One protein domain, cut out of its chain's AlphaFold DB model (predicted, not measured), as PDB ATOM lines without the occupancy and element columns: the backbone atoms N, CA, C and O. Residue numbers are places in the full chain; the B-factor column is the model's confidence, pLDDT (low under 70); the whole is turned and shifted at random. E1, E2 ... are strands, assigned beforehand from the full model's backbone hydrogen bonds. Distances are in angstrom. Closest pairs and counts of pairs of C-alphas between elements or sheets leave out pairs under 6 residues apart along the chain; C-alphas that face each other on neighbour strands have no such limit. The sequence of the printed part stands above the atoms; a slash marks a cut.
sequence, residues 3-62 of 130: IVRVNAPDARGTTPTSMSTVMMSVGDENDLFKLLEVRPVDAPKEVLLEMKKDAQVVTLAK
ATOM      1  N   ILE A   3      27.120  15.161   5.311       49.72
ATOM      2  CA  ILE A   3      28.052  14.435   4.463       49.72
ATOM      3  C   ILE A   3      27.643  12.959   4.438       49.72
ATOM      4  O   ILE A   3      27.812  12.259   5.436       49.72
ATOM      5  N   VAL A   4      27.139  12.487   3.298       55.00
ATOM      6  CA  VAL A   4      26.868  11.068   3.040       55.00
ATOM      7  C   VAL A   4      28.004  10.516   2.187       55.00
ATOM      8  O   VAL A   4      28.351  11.072   1.144       55.00
ATOM      9  N   ARG A   5      28.626   9.429   2.646       52.16
ATOM     10  CA  ARG A   5      29.654   8.726   1.870       52.16
ATOM     11  C   ARG A   5      28.963   7.713   0.978       52.16
ATOM     12  O   ARG A   5      28.255   6.848   1.484       52.16
ATOM     13  N   VAL A   6      29.155   7.846  -0.328       55.94
ATOM     14  CA  VAL A   6      28.523   6.984  -1.323       55.94
ATOM     15  C   VAL A   6      29.607   6.246  -2.087       55.94
ATOM     16  O   VAL A   6      30.557   6.840  -2.597       55.94
ATOM     17  N   ASN A   7      29.451   4.933  -2.173       54.22
ATOM     18  CA  ASN A   7      30.254   4.095  -3.044       54.22
ATOM     19  C   ASN A   7      29.513   3.984  -4.378       54.22
ATOM     20  O   ASN A   7      28.499   3.295  -4.464       54.22
ATOM     21  N   ALA A   8      29.981   4.686  -5.409       49.41
ATOM     22  CA  ALA A   8      29.474   4.471  -6.760       49.41
ATOM     23  C   ALA A   8      30.065   3.155  -7.298       49.41
ATOM     24  O   ALA A   8      31.289   3.012  -7.269       49.41
ATOM     25  N   PRO A   9      29.263   2.191  -7.782       48.19
ATOM     26  CA  PRO A   9      29.816   1.037  -8.474       48.19
ATOM     27  C   PRO A   9      30.479   1.522  -9.766       48.19
ATOM     28  O   PRO A   9      29.864   2.237 -10.560       48.19
ATOM     29  N   ASP A  10      31.743   1.166  -9.988       51.34
ATOM     30  CA  ASP A  10      32.347   1.407 -11.290       51.34
ATOM     31  C   ASP A  10      31.721   0.489 -12.354       51.34
ATOM     32  O   ASP A  10      31.127  -0.556 -12.069       51.34
ATOM     33  N   ALA A  11      31.851   0.876 -13.623       51.00
ATOM     34  CA  ALA A  11      31.274   0.134 -14.743       51.00
ATOM     35  C   ALA A  11      31.815  -1.309 -14.887       51.00
ATOM     36  O   ALA A  11      31.288  -2.071 -15.702       51.00
ATOM     37  N   ARG A  12      32.854  -1.684 -14.125       49.41
ATOM     38  CA  ARG A  12      33.612  -2.937 -14.246       49.41
ATOM     39  C   ARG A  12      33.431  -3.875 -13.047       49.41
ATOM     40  O   ARG A  12      33.990  -4.966 -13.077       49.41
ATOM     41  N   GLY A  13      32.641  -3.492 -12.039       48.53
ATOM     42  CA  GLY A  13      32.434  -4.300 -10.836       48.53
ATOM     43  C   GLY A  13      33.681  -4.420  -9.955       48.53
ATOM     44  O   GLY A  13      33.758  -5.340  -9.143       48.53
ATOM     45  N   THR A  14      34.663  -3.529 -10.114       48.59
ATOM     46  CA  THR A  14      35.774  -3.427  -9.167       48.59
ATOM     47  C   THR A  14      35.318  -2.672  -7.916       48.59
ATOM     48  O   THR A  14      34.368  -1.886  -7.940       48.59
ATOM     49  N   THR A  15      35.936  -2.972  -6.773       48.09
ATOM     50  CA  THR A  15      35.650  -2.271  -5.518       48.09
ATOM     51  C   THR A  15      35.900  -0.779  -5.746       48.09
ATOM     52  O   THR A  15      36.982  -0.443  -6.233       48.09
ATOM     53  N   PRO A  16      34.953   0.121  -5.425       50.97
ATOM     54  CA  PRO A  16      35.114   1.541  -5.699       50.97
ATOM     55  C   PRO A  16      36.407   2.072  -5.077       50.97
ATOM     56  O   PRO A  16      36.543   2.160  -3.859       50.97
ATOM     57  N   THR A  17      37.373   2.434  -5.922       48.78
ATOM     58  CA  THR A  17      38.680   2.960  -5.496       48.78
ATOM     59  C   THR A  17      38.624   4.436  -5.101       48.78
ATOM     60  O   THR A  17      39.599   4.974  -4.583       48.78
ATOM     61  N   SER A  18      37.491   5.103  -5.334       47.00
ATOM     62  CA  SER A  18      37.266   6.515  -5.027       47.00
ATOM     63  C   SER A  18      35.982   6.670  -4.218       47.00
ATOM     64  O   SER A  18      34.884   6.556  -4.760       47.00
ATOM     65  N   MET A  19      36.120   6.968  -2.925       54.47
ATOM     66  CA  MET A  19      34.990   7.350  -2.076       54.47
ATOM     67  C   MET A  19      34.482   8.726  -2.517       54.47
ATOM     68  O   MET A  19      35.209   9.715  -2.389       54.47
ATOM     69  N   SER A  20      33.248   8.818  -3.016       56.38
ATOM     70  CA  SER A  20      32.625  10.115  -3.271       56.38
ATOM     71  C   SER A  20      31.866  10.570  -2.026       56.38
ATOM     72  O   SER A  20      31.167   9.816  -1.344       56.38
ATOM     73  N   THR A  21      32.082  11.831  -1.675       63.97
ATOM     74  CA  THR A  21      31.430  12.472  -0.540       63.97
ATOM     75  C   THR A  21      30.329  13.354  -1.103       63.97
ATOM     76  O   THR A  21      30.628  14.345  -1.764       63.97
ATOM     77  N   VAL A  22      29.069  12.986  -0.879       67.44
ATOM     78  CA  VAL A  22      27.913  13.733  -1.386       67.44
ATOM     79  C   VAL A  22      27.308  14.533  -0.241       67.44
ATOM     80  O   VAL A  22      27.039  13.998   0.836       67.44
ATOM     81  N   MET A  23      27.113  15.832  -0.466       69.44
ATOM     82  CA  MET A  23      26.383  16.688   0.462       69.44
ATOM     83  C   MET A  23      24.921  16.754   0.039       69.44
ATOM     84  O   MET A  23      24.637  17.159  -1.084       69.44
ATOM     85  N   MET A  24      24.013  16.348   0.924       73.19
ATOM     86  CA  MET A  24      22.570  16.322   0.658       73.19
ATOM     87  C   MET A  24      21.800  16.952   1.821       73.19
ATOM     88  O   MET A  24      22.260  16.949   2.970       73.19
ATOM     89  N   SER A  25      20.634  17.501   1.507       79.00
ATOM     90  CA  SER A  25      19.631  18.004   2.445       79.00
ATOM     91  C   SER A  25      18.451  17.038   2.524       79.00
ATOM     92  O   SER A  25      18.248  16.203   1.645       79.00
ATOM     93  N   VAL A  26      17.666  17.127   3.598       80.50
ATOM     94  CA  VAL A  26      16.454  16.311   3.758       80.50
ATOM     95  C   VAL A  26      15.495  16.602   2.602       80.50
ATOM     96  O   VAL A  26      15.141  17.758   2.379       80.50
ATOM     97  N   GLY A  27      15.093  15.562   1.874       80.00
ATOM     98  CA  GLY A  27      14.276  15.657   0.666       80.00
ATOM     99  C   GLY A  27      15.063  15.637  -0.647       80.00
ATOM    100  O   GLY A  27      14.450  15.384  -1.685       80.00
ATOM    101  N   ASP A  28      16.387  15.832  -0.615       83.19
ATOM    102  CA  ASP A  28      17.228  15.742  -1.810       83.19
ATOM    103  C   ASP A  28      17.339  14.289  -2.287       83.19
ATOM    104  O   ASP A  28      17.400  13.335  -1.502       83.19
ATOM    105  N   GLU A  29      17.430  14.122  -3.602       83.69
ATOM    106  CA  GLU A  29      17.612  12.831  -4.253       83.69
ATOM    107  C   GLU A  29      18.810  12.839  -5.200       83.69
ATOM    108  O   GLU A  29      19.197  13.871  -5.744       83.69
ATOM    109  N   ASN A  30      19.405  11.667  -5.387       82.44
ATOM    110  CA  ASN A  30      20.423  11.410  -6.395       82.44
ATOM    111  C   ASN A  30      19.990  10.217  -7.273       82.44
ATOM    112  O   ASN A  30      18.835   9.785  -7.215       82.44
ATOM    113  N   ASP A  31      20.891   9.698  -8.107       78.69
ATOM    114  CA  ASP A  31      20.598   8.561  -8.995       78.69
ATOM    115  C   ASP A  31      20.423   7.224  -8.249       78.69
ATOM    116  O   ASP A  31      19.830   6.289  -8.781       78.69
ATOM    117  N   LEU A  32      20.914   7.118  -7.013       76.44
ATOM    118  CA  LEU A  32      20.959   5.877  -6.234       76.44
ATOM    119  C   LEU A  32      19.886   5.826  -5.135       76.44
ATOM    120  O   LEU A  32      19.299   4.771  -4.882       76.44
ATOM    121  N   PHE A  33      19.637   6.949  -4.469       84.19
ATOM    122  CA  PHE A  33      18.763   7.062  -3.310       84.19
ATOM    123  C   PHE A  33      18.256   8.493  -3.084       84.19
ATOM    124  O   PHE A  33      18.779   9.475  -3.612       84.19
ATOM    125  N   LYS A  34      17.247   8.607  -2.227       86.25
ATOM    126  CA  LYS A  34      16.675   9.847  -1.716       86.25
ATOM    127  C   LYS A  34      16.877   9.926  -0.208       86.25
ATOM    128  O   LYS A  34      16.655   8.944   0.494       86.25
ATOM    129  N   LEU A  35      17.300  11.079   0.302       86.31
ATOM    130  CA  LEU A  35      17.432  11.303   1.740       86.31
ATOM    131  C   LEU A  35      16.056  11.664   2.313       86.31
ATOM    132  O   LEU A  35      15.573  12.776   2.111       86.31
ATOM    133  N   LEU A  36      15.418  10.724   3.013       86.06
ATOM    134  CA  LEU A  36      14.080  10.923   3.576       86.06
ATOM    135  C   LEU A  36      14.122  11.733   4.862       86.06
ATOM    136  O   LEU A  36      13.408  12.721   4.994       86.06
ATOM    137  N   GLU A  37      14.937  11.301   5.822       83.75
ATOM    138  CA  GLU A  37      14.961  11.892   7.156       83.75
ATOM    139  C   GLU A  37      16.330  11.768   7.808       83.75
ATOM    140  O   GLU A  37      17.141  10.903   7.474       83.75
ATOM    141  N   VAL A  38      16.560  12.625   8.800       82.56
ATOM    142  CA  VAL A  38      17.768  12.610   9.612       82.56
ATOM    143  C   VAL A  38      17.396  12.760  11.080       82.56
ATOM    144  O   VAL A  38      16.615  13.640  11.442       82.56
ATOM    145  N   ARG A  39      17.958  11.900  11.934       81.06
ATOM    146  CA  ARG A  39      17.605  11.810  13.350       81.06
ATOM    147  C   ARG A  39      18.851  11.764  14.250       81.06
ATOM    148  O   ARG A  39      19.751  10.955  14.013       81.06
ATOM    149  N   PRO A  40      18.906  12.561  15.335       75.88
ATOM    150  CA  PRO A  40      18.202  13.831  15.551       75.88
ATOM    151  C   PRO A  40      18.748  14.949  14.639       75.88
ATOM    152  O   PRO A  40      19.889  14.883  14.189       75.88
ATOM    153  N   VAL A  41      17.939  15.983  14.386       70.50
ATOM    154  CA  VAL A  41      18.242  17.068  13.426       70.50
ATOM    155  C   VAL A  41      19.508  17.856  13.800       70.50
ATOM    156  O   VAL A  41      20.308  18.173  12.922       70.50
ATOM    157  N   ASP A  42      19.726  18.103  15.096       71.00
ATOM    158  CA  ASP A  42      20.857  18.905  15.592       71.00
ATOM    159  C   ASP A  42      22.193  18.145  15.610       71.00
ATOM    160  O   ASP A  42      23.263  18.735  15.466       71.00
ATOM    161  N   ALA A  43      22.144  16.825  15.793       71.06
ATOM    162  CA  ALA A  43      23.317  15.962  15.905       71.06
ATOM    163  C   ALA A  43      23.022  14.612  15.237       71.06
ATOM    164  O   ALA A  43      22.687  13.652  15.937       71.06
ATOM    165  N   PRO A  44      23.124  14.521  13.899       66.06
ATOM    166  CA  PRO A  44      22.676  13.358  13.144       66.06
ATOM    167  C   PRO A  44      23.409  12.096  13.599       66.06
ATOM    168  O   PRO A  44      24.625  11.964  13.441       66.06
ATOM    169  N   LYS A  45      22.654  11.171  14.194       77.50
ATOM    170  CA  LYS A  45      23.132   9.838  14.570       77.50
ATOM    171  C   LYS A  45      22.744   8.811  13.520       77.50
ATOM    172  O   LYS A  45      23.522   7.892  13.276       77.50
ATOM    173  N   GLU A  46      21.579   8.996  12.910       81.81
ATOM    174  CA  GLU A  46      20.971   8.086  11.951       81.81
ATOM    175  C   GLU A  46      20.337   8.870  10.800       81.81
ATOM    176  O   GLU A  46      19.794   9.961  10.997       81.81
ATOM    177  N   VAL A  47      20.395   8.311   9.596       85.06
ATOM    178  CA  VAL A  47      19.741   8.847   8.399       85.06
ATOM    179  C   VAL A  47      18.884   7.765   7.755       85.06
ATOM    180  O   VAL A  47      19.284   6.605   7.716       85.06
ATOM    181  N   LEU A  48      17.706   8.135   7.261       86.44
ATOM    182  CA  LEU A  48      16.843   7.260   6.470       86.44
ATOM    183  C   LEU A  48      17.023   7.600   4.995       86.44
ATOM    184  O   LEU A  48      16.772   8.732   4.576       86.44
ATOM    185  N   LEU A  49      17.430   6.609   4.216       86.94
ATOM    186  CA  LEU A  49      17.574   6.691   2.770       86.94
ATOM    187  C   LEU A  49      16.518   5.816   2.103       86.94
ATOM    188  O   LEU A  49      16.311   4.686   2.519       86.94
ATOM    189  N   GLU A  50      15.886   6.305   1.048       86.44
ATOM    190  CA  GLU A  50      15.045   5.504   0.164       86.44
ATOM    191  C   GLU A  50      15.826   5.176  -1.103       86.44
ATOM    192  O   GLU A  50      16.237   6.068  -1.839       86.44
ATOM    193  N   MET A  51      16.063   3.897  -1.362       85.44
ATOM    194  CA  MET A  51      16.796   3.433  -2.532       85.44
ATOM    195  C   MET A  51      15.907   3.538  -3.773       85.44
ATOM    196  O   MET A  51      14.824   2.959  -3.815       85.44
ATOM    197  N   LYS A  52      16.372   4.216  -4.826       82.88
ATOM    198  CA  LYS A  52      15.560   4.447  -6.037       82.88
ATOM    199  C   LYS A  52      15.222   3.175  -6.810       82.88
ATOM    200  O   LYS A  52      14.209   3.121  -7.498       82.88
ATOM    201  N   LYS A  53      16.085   2.166  -6.722       74.88
ATOM    202  CA  LYS A  53      15.959   0.937  -7.510       74.88
ATOM    203  C   LYS A  53      14.750   0.088  -7.116       74.88
ATOM    204  O   LYS A  53      14.102  -0.490  -7.979       74.88
ATOM    205  N   ASP A  54      14.489  -0.013  -5.821       79.94
ATOM    206  CA  ASP A  54      13.528  -0.941  -5.225       79.94
ATOM    207  C   ASP A  54      12.594  -0.268  -4.207       79.94
ATOM    208  O   ASP A  54      11.815  -0.953  -3.549       79.94
ATOM    209  N   ALA A  55      12.670   1.062  -4.073       82.12
ATOM    210  CA  ALA A  55      11.975   1.847  -3.049       82.12
ATOM    211  C   ALA A  55      12.234   1.336  -1.616       82.12
ATOM    212  O   ALA A  55      11.426   1.528  -0.708       82.12
ATOM    213  N   GLN A  56      13.369   0.660  -1.402       83.94
ATOM    214  CA  GLN A  56      13.741   0.129  -0.099       83.94
ATOM    215  C   GLN A  56      14.186   1.270   0.816       83.94
ATOM    216  O   GLN A  56      15.092   2.025   0.472       83.94
ATOM    217  N   VAL A  57      13.608   1.354   2.014       86.75
ATOM    218  CA  VAL A  57      14.053   2.308   3.037       86.75
ATOM    219  C   VAL A  57      15.160   1.677   3.883       86.75
ATOM    220  O   VAL A  57      14.980   0.613   4.472       86.75
ATOM    221  N   VAL A  58      16.310   2.342   3.940       84.44
ATOM    222  CA  VAL A  58      17.520   1.929   4.651       84.44
ATOM    223  C   VAL A  58      17.841   2.957   5.728       84.44
ATOM    224  O   VAL A  58      18.015   4.139   5.440       84.44
ATOM    225  N   THR A  59      17.973   2.499   6.971       86.12
ATOM    226  CA  THR A  59      18.466   3.325   8.079       86.12
ATOM    227  C   THR A  59      19.972   3.142   8.217       86.12
ATOM    228  O   THR A  59      20.450   2.030   8.429       86.12
ATOM    229  N   LEU A  60      20.721   4.235   8.113       83.75
ATOM    230  CA  LEU A  60      22.171   4.274   8.261       83.75
ATOM    231  C   LEU A  60      22.551   5.021   9.534       83.75
ATOM    232  O   LEU A  60      22.337   6.229   9.634       83.75
ATOM    233  N   ALA A  61      23.158   4.318  10.486       82.62
ATOM    234  CA  ALA A  61      23.737   4.931  11.676       82.62
ATOM    235  C   ALA A  61      25.198   5.349  11.454       82.62
ATOM    236  O   ALA A  61      25.926   4.784  10.633       82.62
ATOM    237  N   LYS A  62      25.677   6.316  12.243       75.69
ATOM    238  CA  LYS A  62      27.086   6.725  12.240       75.69
ATOM    239  C   LYS A  62      28.000   5.521  12.511       75.69
ATOM    240  O   LYS A  62      27.958   4.933  13.586       75.69
TER     241      LYS A  62
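What this domain is: This is residues 3 to 62 of the 130 residues of an uncharacterized protein of bioreactor metagenome (UniProt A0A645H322). A small twisted sheet of three strands, E3, E4 and E5, makes one part of this domain, and a separate two-stranded hairpin, E1 and E2, stands off one face of it, with few contacts between the two. The loop of that hairpin, residues 7 to 19, reaches away from the sheet and makes one end of the longest axis. The printed part has 60 residues with no named helix and five named strands, E1 to E5 in order along the chain; the class is all strand, though under half of the residues, 27 of 60, are in named elements. The larger sheet has the order E3, E4, E5 and the smaller one E1, E2, both antiparallel throughout. The whole is elongated, spanning 38 by 23 by 17 A, and only just compact, close to loose, with a radius of gyration of the C-alphas of 12.2 A.

Where its parts are: E3, residues 33 to 39, is the longest strand by residues and measures 17.4 A from first to last C-alpha, starting at C-alpha 33 at (18.763, 7.062, -3.310). E4, residues 46 to 51, measures 15.8 A. E5, residues 57 to 61, measures 13.2 A and ends at C-alpha 61 at (23.737, 4.931, 11.676). E1, residues 3 to 6, measures 9.4 A and begins at C-alpha 3 at (28.052, 14.435, 4.463). E2, residues 20 to 24, measures 12.5 A.

How they stand to each other: E3, E4 and E5 form a meander, each strand the antiparallel neighbour of the one before. E4 is the inner strand, and E3 and E5 are edge strands. The sheet is only just strongly twisted, with C-alphas up to 4.2 A off its best plane. E3 and E4 are a hairpin, their directions at 159 degrees; C-alphas 33 and 51 face each other at 4.2 A, and N 34 and O 50 are within hydrogen-bond range at 2.8 A. E4 and E5 are a hairpin at 151 degrees, with N 58 and O 49 within range at 2.7 A. E1 and E2 are an antiparallel hairpin at 134 degrees, with N 4 and O 22 within range at 2.9 A. The closest C-alphas of E2 and E3 are those of Met 24 and Leu 35, 7.3 A apart. E1 is apart from E3, E4 and E5, and E2 is apart from E4 and E5.

The domain as a whole: The two C-alphas farthest apart, those of Arg 12 and Asp 42, are separated by 39.1 A. The printed part has no cut. The link from E1 to E2, 13 residues, is long; E4 to E5 is tight. The mean pLDDT of the printed part of this model is 71.2, and residues 3 to 23 and residue 44 are under 70.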